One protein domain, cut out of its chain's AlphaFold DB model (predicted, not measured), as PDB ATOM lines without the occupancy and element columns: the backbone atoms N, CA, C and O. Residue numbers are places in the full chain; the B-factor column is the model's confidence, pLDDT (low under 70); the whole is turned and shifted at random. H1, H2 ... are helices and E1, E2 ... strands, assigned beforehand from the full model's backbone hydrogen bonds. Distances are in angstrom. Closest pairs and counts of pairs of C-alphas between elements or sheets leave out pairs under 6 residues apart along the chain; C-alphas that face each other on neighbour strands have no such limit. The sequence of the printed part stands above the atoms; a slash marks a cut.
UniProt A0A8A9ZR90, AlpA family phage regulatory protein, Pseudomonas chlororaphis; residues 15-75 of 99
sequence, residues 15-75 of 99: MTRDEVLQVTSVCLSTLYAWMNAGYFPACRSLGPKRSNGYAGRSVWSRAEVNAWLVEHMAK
ATOM      1  N   MET A  15     202.389 175.133 115.340       92.00
ATOM      2  CA  MET A  15     203.773 175.457 115.644       92.00
ATOM      3  C   MET A  15     203.998 176.959 115.508       92.00
ATOM      4  O   MET A  15     203.540 177.610 114.565       92.00
ATOM      5  N   THR A  16     204.729 177.514 116.461       91.31
ATOM      6  CA  THR A  16     205.272 178.866 116.393       91.31
ATOM      7  C   THR A  16     206.489 178.914 115.474       91.31
ATOM      8  O   THR A  16     207.096 177.892 115.157       91.31
ATOM      9  N   ARG A  17     206.882 180.125 115.069       90.69
ATOM     10  CA  ARG A  17     208.101 180.349 114.280       90.69
ATOM     11  C   ARG A  17     209.321 179.667 114.901       90.69
ATOM     12  O   ARG A  17     210.067 179.008 114.189       90.69
ATOM     13  N   ASP A  18     209.526 179.841 116.202       89.94
ATOM     14  CA  ASP A  18     210.741 179.366 116.864       89.94
ATOM     15  C   ASP A  18     210.775 177.831 116.928       89.94
ATOM     16  O   ASP A  18     211.823 177.240 116.688       89.94
ATOM     17  N   GLU A  19     209.623 177.175 117.111       91.50
ATOM     18  CA  GLU A  19     209.516 175.712 117.003       91.50
ATOM     19  C   GLU A  19     209.831 175.216 115.588       91.50
ATOM     20  O   GLU A  19     210.568 174.247 115.427       91.50
ATOM     21  N   VAL A  20     209.318 175.886 114.548       92.44
ATOM     22  CA  VAL A  20     209.616 175.509 113.157       92.44
ATOM     23  C   VAL A  20     211.111 175.628 112.874       92.44
ATOM     24  O   VAL A  20     211.694 174.710 112.297       92.44
ATOM     25  N   LEU A  21     211.750 176.716 113.308       92.69
ATOM     26  CA  LEU A  21     213.196 176.906 113.150       92.69
ATOM     27  C   LEU A  21     213.997 175.857 113.925       92.69
ATOM     28  O   LEU A  21     214.994 175.357 113.416       92.69
ATOM     29  N   GLN A  22     213.546 175.482 115.123       92.25
ATOM     30  CA  GLN A  22     214.204 174.454 115.924       92.25
ATOM     31  C   GLN A  22     214.151 173.084 115.243       92.25
ATOM     32  O   GLN A  22     215.155 172.380 115.199       92.25
ATOM     33  N   VAL A  23     213.001 172.711 114.679       91.00
ATOM     34  CA  VAL A  23     212.833 171.397 114.045       91.00
ATOM     35  C   VAL A  23     213.532 171.330 112.685       91.00
ATOM     36  O   VAL A  23     214.121 170.311 112.338       91.00
ATOM     37  N   THR A  24     213.507 172.417 111.915       89.50
ATOM     38  CA  THR A  24     214.147 172.472 110.587       89.50
ATOM     39  C   THR A  24     215.642 172.789 110.649       89.50
ATOM     40  O   THR A  24     216.350 172.542 109.677       89.50
ATOM     41  N   SER A  25     216.136 173.324 111.772       90.94
ATOM     42  CA  SER A  25     217.530 173.755 111.971       90.94
ATOM     43  C   SER A  25     218.045 174.754 110.922       90.94
ATOM     44  O   SER A  25     219.251 174.855 110.694       90.94
ATOM     45  N   VAL A  26     217.151 175.520 110.287       89.31
ATOM     46  CA  VAL A  26     217.515 176.577 109.331       89.31
ATOM     47  C   VAL A  26     217.330 177.966 109.926       89.31
ATOM     48  O   VAL A  26     216.607 178.167 110.899       89.31
ATOM     49  N   CYS A  27     217.974 178.960 109.318       91.62
ATOM     50  CA  CYS A  27     217.734 180.351 109.662       91.62
ATOM     51  C   CYS A  27     216.415 180.866 109.059       91.62
ATOM     52  O   CYS A  27     215.889 180.345 108.073       91.62
ATOM     53  N   LEU A  28     215.897 181.943 109.651       90.12
ATOM     54  CA  LEU A  28     214.606 182.520 109.281       90.12
ATOM     55  C   LEU A  28     214.536 182.962 107.811       90.12
ATOM     56  O   LEU A  28     213.503 182.786 107.170       90.12
ATOM     57  N   SER A  29     215.620 183.513 107.263       92.62
ATOM     58  CA  SER A  29     215.679 183.924 105.855       92.62
ATOM     59  C   SER A  29     215.525 182.736 104.905       92.62
ATOM     60  O   SER A  29     214.768 182.830 103.942       92.62
ATOM     61  N   THR A  30     216.174 181.608 105.201       92.19
ATOM     62  CA  THR A  30     216.036 180.368 104.424       92.19
ATOM     63  C   THR A  30     214.615 179.823 104.496       92.19
ATOM     64  O   THR A  30     214.058 179.454 103.465       92.19
ATOM     65  N   LEU A  31     213.992 179.849 105.679       91.81
ATOM     66  CA  LEU A  31     212.595 179.439 105.836       91.81
ATOM     67  C   LEU A  31     211.661 180.266 104.934       91.81
ATOM     68  O   LEU A  31     210.828 179.706 104.224       91.81
ATOM     69  N   TYR A  32     211.824 181.593 104.911       90.56
ATOM     70  CA  TYR A  32     211.048 182.462 104.019       90.56
ATOM     71  C   TYR A  32     211.350 182.223 102.539       90.56
ATOM     72  O   TYR A  32     210.425 182.225 101.729       90.56
ATOM     73  N   ALA A  33     212.610 181.976 102.178       91.81
ATOM     74  CA  ALA A  33     212.977 181.642 100.806       91.81
ATOM     75  C   ALA A  33     212.289 180.350 100.336       91.81
ATOM     76  O   ALA A  33     211.739 180.313  99.238       91.81
ATOM     77  N   TRP A  34     212.244 179.317 101.182       92.31
ATOM     78  CA  TRP A  34     211.551 178.065 100.871       92.31
ATOM     79  C   TRP A  34     210.038 178.228 100.773       92.31
ATOM     80  O   TRP A  34     209.435 177.641  99.878       92.31
ATOM     81  N   MET A  35     209.426 179.042 101.637       92.19
ATOM     82  CA  MET A  35     207.996 179.354 101.530       92.19
ATOM     83  C   MET A  35     207.678 180.086 100.222       92.19
ATOM     84  O   MET A  35     206.753 179.697  99.515       92.19
ATOM     85  N   ASN A  36     208.469 181.100  99.857       90.44
ATOM     86  CA  ASN A  36     208.265 181.860  98.619       90.44
ATOM     87  C   ASN A  36     208.484 181.010  97.360       90.44
ATOM     88  O   ASN A  36     207.841 181.240  96.342       90.44
ATOM     89  N   ALA A  37     209.381 180.027  97.433       90.88
ATOM     90  CA  ALA A  37     209.632 179.082  96.353       90.88
ATOM     91  C   ALA A  37     208.639 177.900  96.324       90.88
ATOM     92  O   ALA A  37     208.740 177.051  95.444       90.88
ATOM     93  N   GLY A  38     207.695 177.823  97.272       90.19
ATOM     94  CA  GLY A  38     206.704 176.744  97.353       90.19
ATOM     95  C   GLY A  38     207.254 175.405  97.859       90.19
ATOM     96  O   GLY A  38     206.560 174.397  97.789       90.19
ATOM     97  N   TYR A  39     208.485 175.379  98.380       88.19
ATOM     98  CA  TYR A  39     209.107 174.168  98.919       88.19
ATOM     99  C   TYR A  39     208.697 173.862 100.354       88.19
ATOM    100  O   TYR A  39     208.853 172.720 100.773       88.19
ATOM    101  N   PHE A  40     208.222 174.849 101.117       92.19
ATOM    102  CA  PHE A  40     207.859 174.694 102.528       92.19
ATOM    103  C   PHE A  40     206.423 175.180 102.792       92.19
ATOM    104  O   PHE A  40     206.001 176.151 102.156       92.19
ATOM    105  N   PRO A  41     205.676 174.561 103.733       92.06
ATOM    106  CA  PRO A  41     204.315 174.977 104.069       92.06
ATOM    107  C   PRO A  41     204.192 176.465 104.419       92.06
ATOM    108  O   PRO A  41     204.972 177.014 105.204       92.06
ATOM    109  N   ALA A  42     203.171 177.116 103.858       89.94
ATOM    110  CA  ALA A  42     202.902 178.527 104.105       89.94
ATOM    111  C   ALA A  42     202.457 178.774 105.555       89.94
ATOM    112  O   ALA A  42     201.704 177.994 106.145       89.94
ATOM    113  N   CYS A  43     202.885 179.901 106.122       90.00
ATOM    114  CA  CYS A  43     202.440 180.307 107.448       90.00
ATOM    115  C   CYS A  43     201.020 180.884 107.406       90.00
ATOM    116  O   CYS A  43     200.597 181.516 106.436       90.00
ATOM    117  N   ARG A  44     200.279 180.694 108.496       88.12
ATOM    118  CA  ARG A  44     198.974 181.311 108.731       88.12
ATOM    119  C   ARG A  44     199.143 182.411 109.763       88.12
ATOM    120  O   ARG A  44     199.824 182.229 110.769       88.12
ATOM    121  N   SER A  45     198.529 183.561 109.526       85.19
ATOM    122  CA  SER A  45     198.492 184.624 110.526       85.19
ATOM    123  C   SER A  45     197.315 184.387 111.466       85.19
ATOM    124  O   SER A  45     196.172 184.321 111.017       85.19
ATOM    125  N   LEU A  46     197.592 184.248 112.765       80.62
ATOM    126  CA  LEU A  46     196.561 184.159 113.794       80.62
ATOM    127  C   LEU A  46     196.515 185.420 114.648       80.62
ATOM    128  O   LEU A  46     197.520 185.869 115.208       80.62
ATOM    129  N   GLY A  47     195.301 185.937 114.803       71.94
ATOM    130  CA  GLY A  47     194.982 187.081 115.642       71.94
ATOM    131  C   GLY A  47     194.558 188.312 114.839       71.94
ATOM    132  O   GLY A  47     194.814 188.398 113.635       71.94
ATOM    133  N   PRO A  48     193.892 189.267 115.505       69.12
ATOM    134  CA  PRO A  48     193.477 190.506 114.874       69.12
ATOM    135  C   PRO A  48     194.695 191.267 114.349       69.12
ATOM    136  O   PRO A  48     195.773 191.260 114.952       69.12
ATOM    137  N   LYS A  49     194.504 191.943 113.214       64.31
ATOM    138  CA  LYS A  49     195.496 192.859 112.656       64.31
ATOM    139  C   LYS A  49     195.801 193.915 113.720       64.31
ATOM    140  O   LYS A  49     194.886 194.564 114.227       64.31
ATOM    141  N   ARG A  50     197.067 194.045 114.117       63.25
ATOM    142  CA  ARG A  50     197.457 195.041 115.123       63.25
ATOM    143  C   ARG A  50     197.260 196.445 114.542       63.25
ATOM    144  O   ARG A  50     197.307 196.629 113.327       63.25
ATOM    145  N   SER A  51     197.072 197.445 115.405       60.84
ATOM    146  CA  SER A  51     196.895 198.858 115.015       60.84
ATOM    147  C   SER A  51     198.048 199.415 114.169       60.84
ATOM    148  O   SER A  51     197.864 200.375 113.433       60.84
ATOM    149  N   ASN A  52     199.220 198.776 114.214       64.38
ATOM    150  CA  ASN A  52     200.386 199.085 113.387       64.38
ATOM    151  C   ASN A  52     200.374 198.410 111.995       64.38
ATOM    152  O   ASN A  52     201.386 198.423 111.304       64.38
ATOM    153  N   GLY A  53     199.263 197.789 111.584       58.50
ATOM    154  CA  GLY A  53     199.086 197.204 110.253       58.50
ATOM    155  C   GLY A  53     199.715 195.822 110.049       58.50
ATOM    156  O   GLY A  53     199.432 195.185 109.033       58.50
ATOM    157  N   TYR A  54     200.500 195.321 111.009       57.84
ATOM    158  CA  TYR A  54     201.104 193.994 110.928       57.84
ATOM    159  C   TYR A  54     200.082 192.903 111.261       57.84
ATOM    160  O   TYR A  54     199.274 193.023 112.192       57.84
ATOM    161  N   ALA A  55     200.120 191.832 110.467       58.09
ATOM    162  CA  ALA A  55     199.302 190.647 110.671       58.09
ATOM    163  C   ALA A  55     199.632 189.998 112.031       58.09
ATOM    164  O   ALA A  55     200.735 190.161 112.561       58.09
ATOM    165  N   GLY A  56     198.661 189.296 112.619       67.94
ATOM    166  CA  GLY A  56     198.841 188.538 113.856       67.94
ATOM    167  C   GLY A  56     199.978 187.507 113.774       67.94
ATOM    168  O   GLY A  56     200.593 187.304 112.724       67.94
ATOM    169  N   ARG A  57     200.274 186.845 114.899       78.88
ATOM    170  CA  ARG A  57     201.403 185.909 115.033       78.88
ATOM    171  C   ARG A  57     201.370 184.866 113.908       78.88
ATOM    172  O   ARG A  57     200.370 184.170 113.745       78.88
ATOM    173  N   SER A  58     202.470 184.747 113.164       86.56
ATOM    174  CA  SER A  58     202.650 183.688 112.170       86.56
ATOM    175  C   SER A  58     202.786 182.337 112.864       86.56
ATOM    176  O   SER A  58     203.629 182.165 113.749       86.56
ATOM    177  N   VAL A  59     201.951 181.391 112.454       91.06
ATOM    178  CA  VAL A  59     201.940 180.012 112.937       91.06
ATOM    179  C   VAL A  59     201.885 179.042 111.763       91.06
ATOM    180  O   VAL A  59     201.436 179.388 110.672       91.06
ATOM    181  N   TRP A  60     202.308 177.811 112.004       93.06
ATOM    182  CA  TRP A  60     202.283 176.719 111.039       93.06
ATOM    183  C   TRP A  60     201.430 175.575 111.562       93.06
ATOM    184  O   TRP A  60     201.307 175.386 112.771       93.06
ATOM    185  N   SER A  61     200.847 174.794 110.657       93.25
ATOM    186  CA  SER A  61     200.227 173.526 111.028       93.25
ATOM    187  C   SER A  61     201.318 172.523 111.386       93.25
ATOM    188  O   SER A  61     202.183 172.223 110.561       93.25
ATOM    189  N   ARG A  62     201.265 171.965 112.599       92.25
ATOM    190  CA  ARG A  62     202.209 170.927 113.034       92.25
ATOM    191  C   ARG A  62     202.152 169.704 112.115       92.25
ATOM    192  O   ARG A  62     203.187 169.125 111.807       92.25
ATOM    193  N   ALA A  63     200.957 169.342 111.645       90.56
ATOM    194  CA  ALA A  63     200.765 168.210 110.743       90.56
ATOM    195  C   ALA A  63     201.455 168.421 109.385       90.56
ATOM    196  O   ALA A  63     202.114 167.512 108.894       90.56
ATOM    197  N   GLU A  64     201.359 169.624 108.810       92.12
ATOM    198  CA  GLU A  64     201.974 169.937 107.509       92.12
ATOM    199  C   GLU A  64     203.501 169.961 107.606       92.12
ATOM    200  O   GLU A  64     204.184 169.393 106.758       92.12
ATOM    201  N   VAL A  65     204.044 170.571 108.666       92.56
ATOM    202  CA  VAL A  65     205.496 170.614 108.893       92.56
ATOM    203  C   VAL A  65     206.051 169.206 109.123       92.56
ATOM    204  O   VAL A  65     207.064 168.847 108.531       92.56
ATOM    205  N   ASN A  66     205.369 168.377 109.918       91.44
ATOM    206  CA  ASN A  66     205.787 166.991 110.133       91.44
ATOM    207  C   ASN A  66     205.706 166.151 108.852       91.44
ATOM    208  O   ASN A  66     206.633 165.396 108.574       91.44
ATOM    209  N   ALA A  67     204.643 166.293 108.056       90.62
ATOM    210  CA  ALA A  67     204.528 165.599 106.774       90.62
ATOM    211  C   ALA A  67     205.671 165.987 105.825       90.62
ATOM    212  O   ALA A  67     206.297 165.114 105.226       90.62
ATOM    213  N   TRP A  68     205.997 167.282 105.764       91.44
ATOM    214  CA  TRP A  68     207.123 167.778 104.981       91.44
ATOM    215  C   TRP A  68     208.459 167.181 105.436       91.44
ATOM    216  O   TRP A  68     209.252 166.764 104.598       91.44
ATOM    217  N   LEU A  69     208.702 167.088 106.750       89.81
ATOM    218  CA  LEU A  69     209.922 166.483 107.297       89.81
ATOM    219  C   LEU A  69     210.037 165.006 106.934       89.81
ATOM    220  O   LEU A  69     211.103 164.568 106.513       89.81
ATOM    221  N   VAL A  70     208.945 164.248 107.067       89.81
ATOM    222  CA  VAL A  70     208.912 162.827 106.697       89.81
ATOM    223  C   VAL A  70     209.201 162.658 105.207       89.81
ATOM    224  O   VAL A  70     210.023 161.822 104.842       89.81
ATOM    225  N   GLU A  71     208.598 163.482 104.348       87.38
ATOM    226  CA  GLU A  71     208.871 163.463 102.909       87.38
ATOM    227  C   GLU A  71     210.337 163.812 102.602       87.38
ATOM    228  O   GLU A  71     210.974 163.160 101.774       87.38
ATOM    229  N   HIS A  72     210.898 164.815 103.282       83.50
ATOM    230  CA  HIS A  72     212.289 165.229 103.093       83.50
ATOM    231  C   HIS A  72     213.293 164.178 103.571       83.50
ATOM    232  O   HIS A  72     214.322 163.996 102.929       83.50
ATOM    233  N   MET A  73     212.998 163.477 104.668       82.12
ATOM    234  CA  MET A  73     213.828 162.380 105.174       82.12
ATOM    235  C   MET A  73     213.700 161.113 104.323       82.12
ATOM    236  O   MET A  73     214.659 160.353 104.210       82.12
ATOM    237  N   ALA A  74     212.530 160.880 103.723       78.75
ATOM    238  CA  ALA A  74     212.294 159.746 102.833       78.75
ATOM    239  C   ALA A  74     212.989 159.907 101.473       78.75
ATOM    240  O   ALA A  74     213.290 158.910 100.815       78.75
ATOM    241  N   LYS A  75     213.266 161.145 101.042       72.94
ATOM    242  CA  LYS A  75     214.099 161.402  99.865       72.94
ATOM    243  C   LYS A  75     215.531 160.972 100.203       72.94
ATOM    244  O   LYS A  75     216.133 161.578 101.089       72.94
TER     245      LYS A  75
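This is residues 15 to 75 of the 99 residues of the protein "AlpA family phage regulatory protein" of Pseudomonas chlororaphis (UniProt A0A8A9ZR90). What shape is it? A rod: the antiparallel hairpin of E1 and E2 points its loop to one end, H3 makes the other, H1 packs on E2 and H2 stands about perpendicular to H1. What is printed? The printed part has 61 residues, with named elements H1, H2, E1, E2, H3 in that order, mixed helices and strands. It is only just compact, close to loose, with a radius of gyration of the C-alphas of 12.5 A and spans of 44 by 21 by 19 A.

How do E1, residues 44 to 46, and E2, residues 57 to 61, pair? N 44 and O 59 are within hydrogen-bond range, 2.8 A. Where is H1, residues 17 to 24? Its closest C-alphas to E2 are Arg 17 and Val 59, 6.3 A. H1 and H2, residues 28 to 36, are close but not clearly touching, closest C-alphas Leu 21 and Leu 28, 7.0 A. H1 and H3, residues 62 to 74, likewise, closest C-alphas Val 20 and Val 65, 7.7 A, run the same way at a shallow tilt of 20 degrees. How are the helix backbones? In H1, H2 and H3 every O i to N i+4 pair is within hydrogen-bond range.

Where does E2 begin? C-alpha 57 is at (201.403, 185.909, 115.033), and E2 is 13.1 A long. Where does H3 end? C-alpha 74 is at (212.294, 159.746, 102.833), 18.2 A from C-alpha 62.

How long is it? The C-alphas farthest apart, of Ser 51 and Lys 75, are 43.9 A apart. Is it cut or uncertain? The printed part has no cut and no long link; residues 48 to 56 have pLDDT under 70.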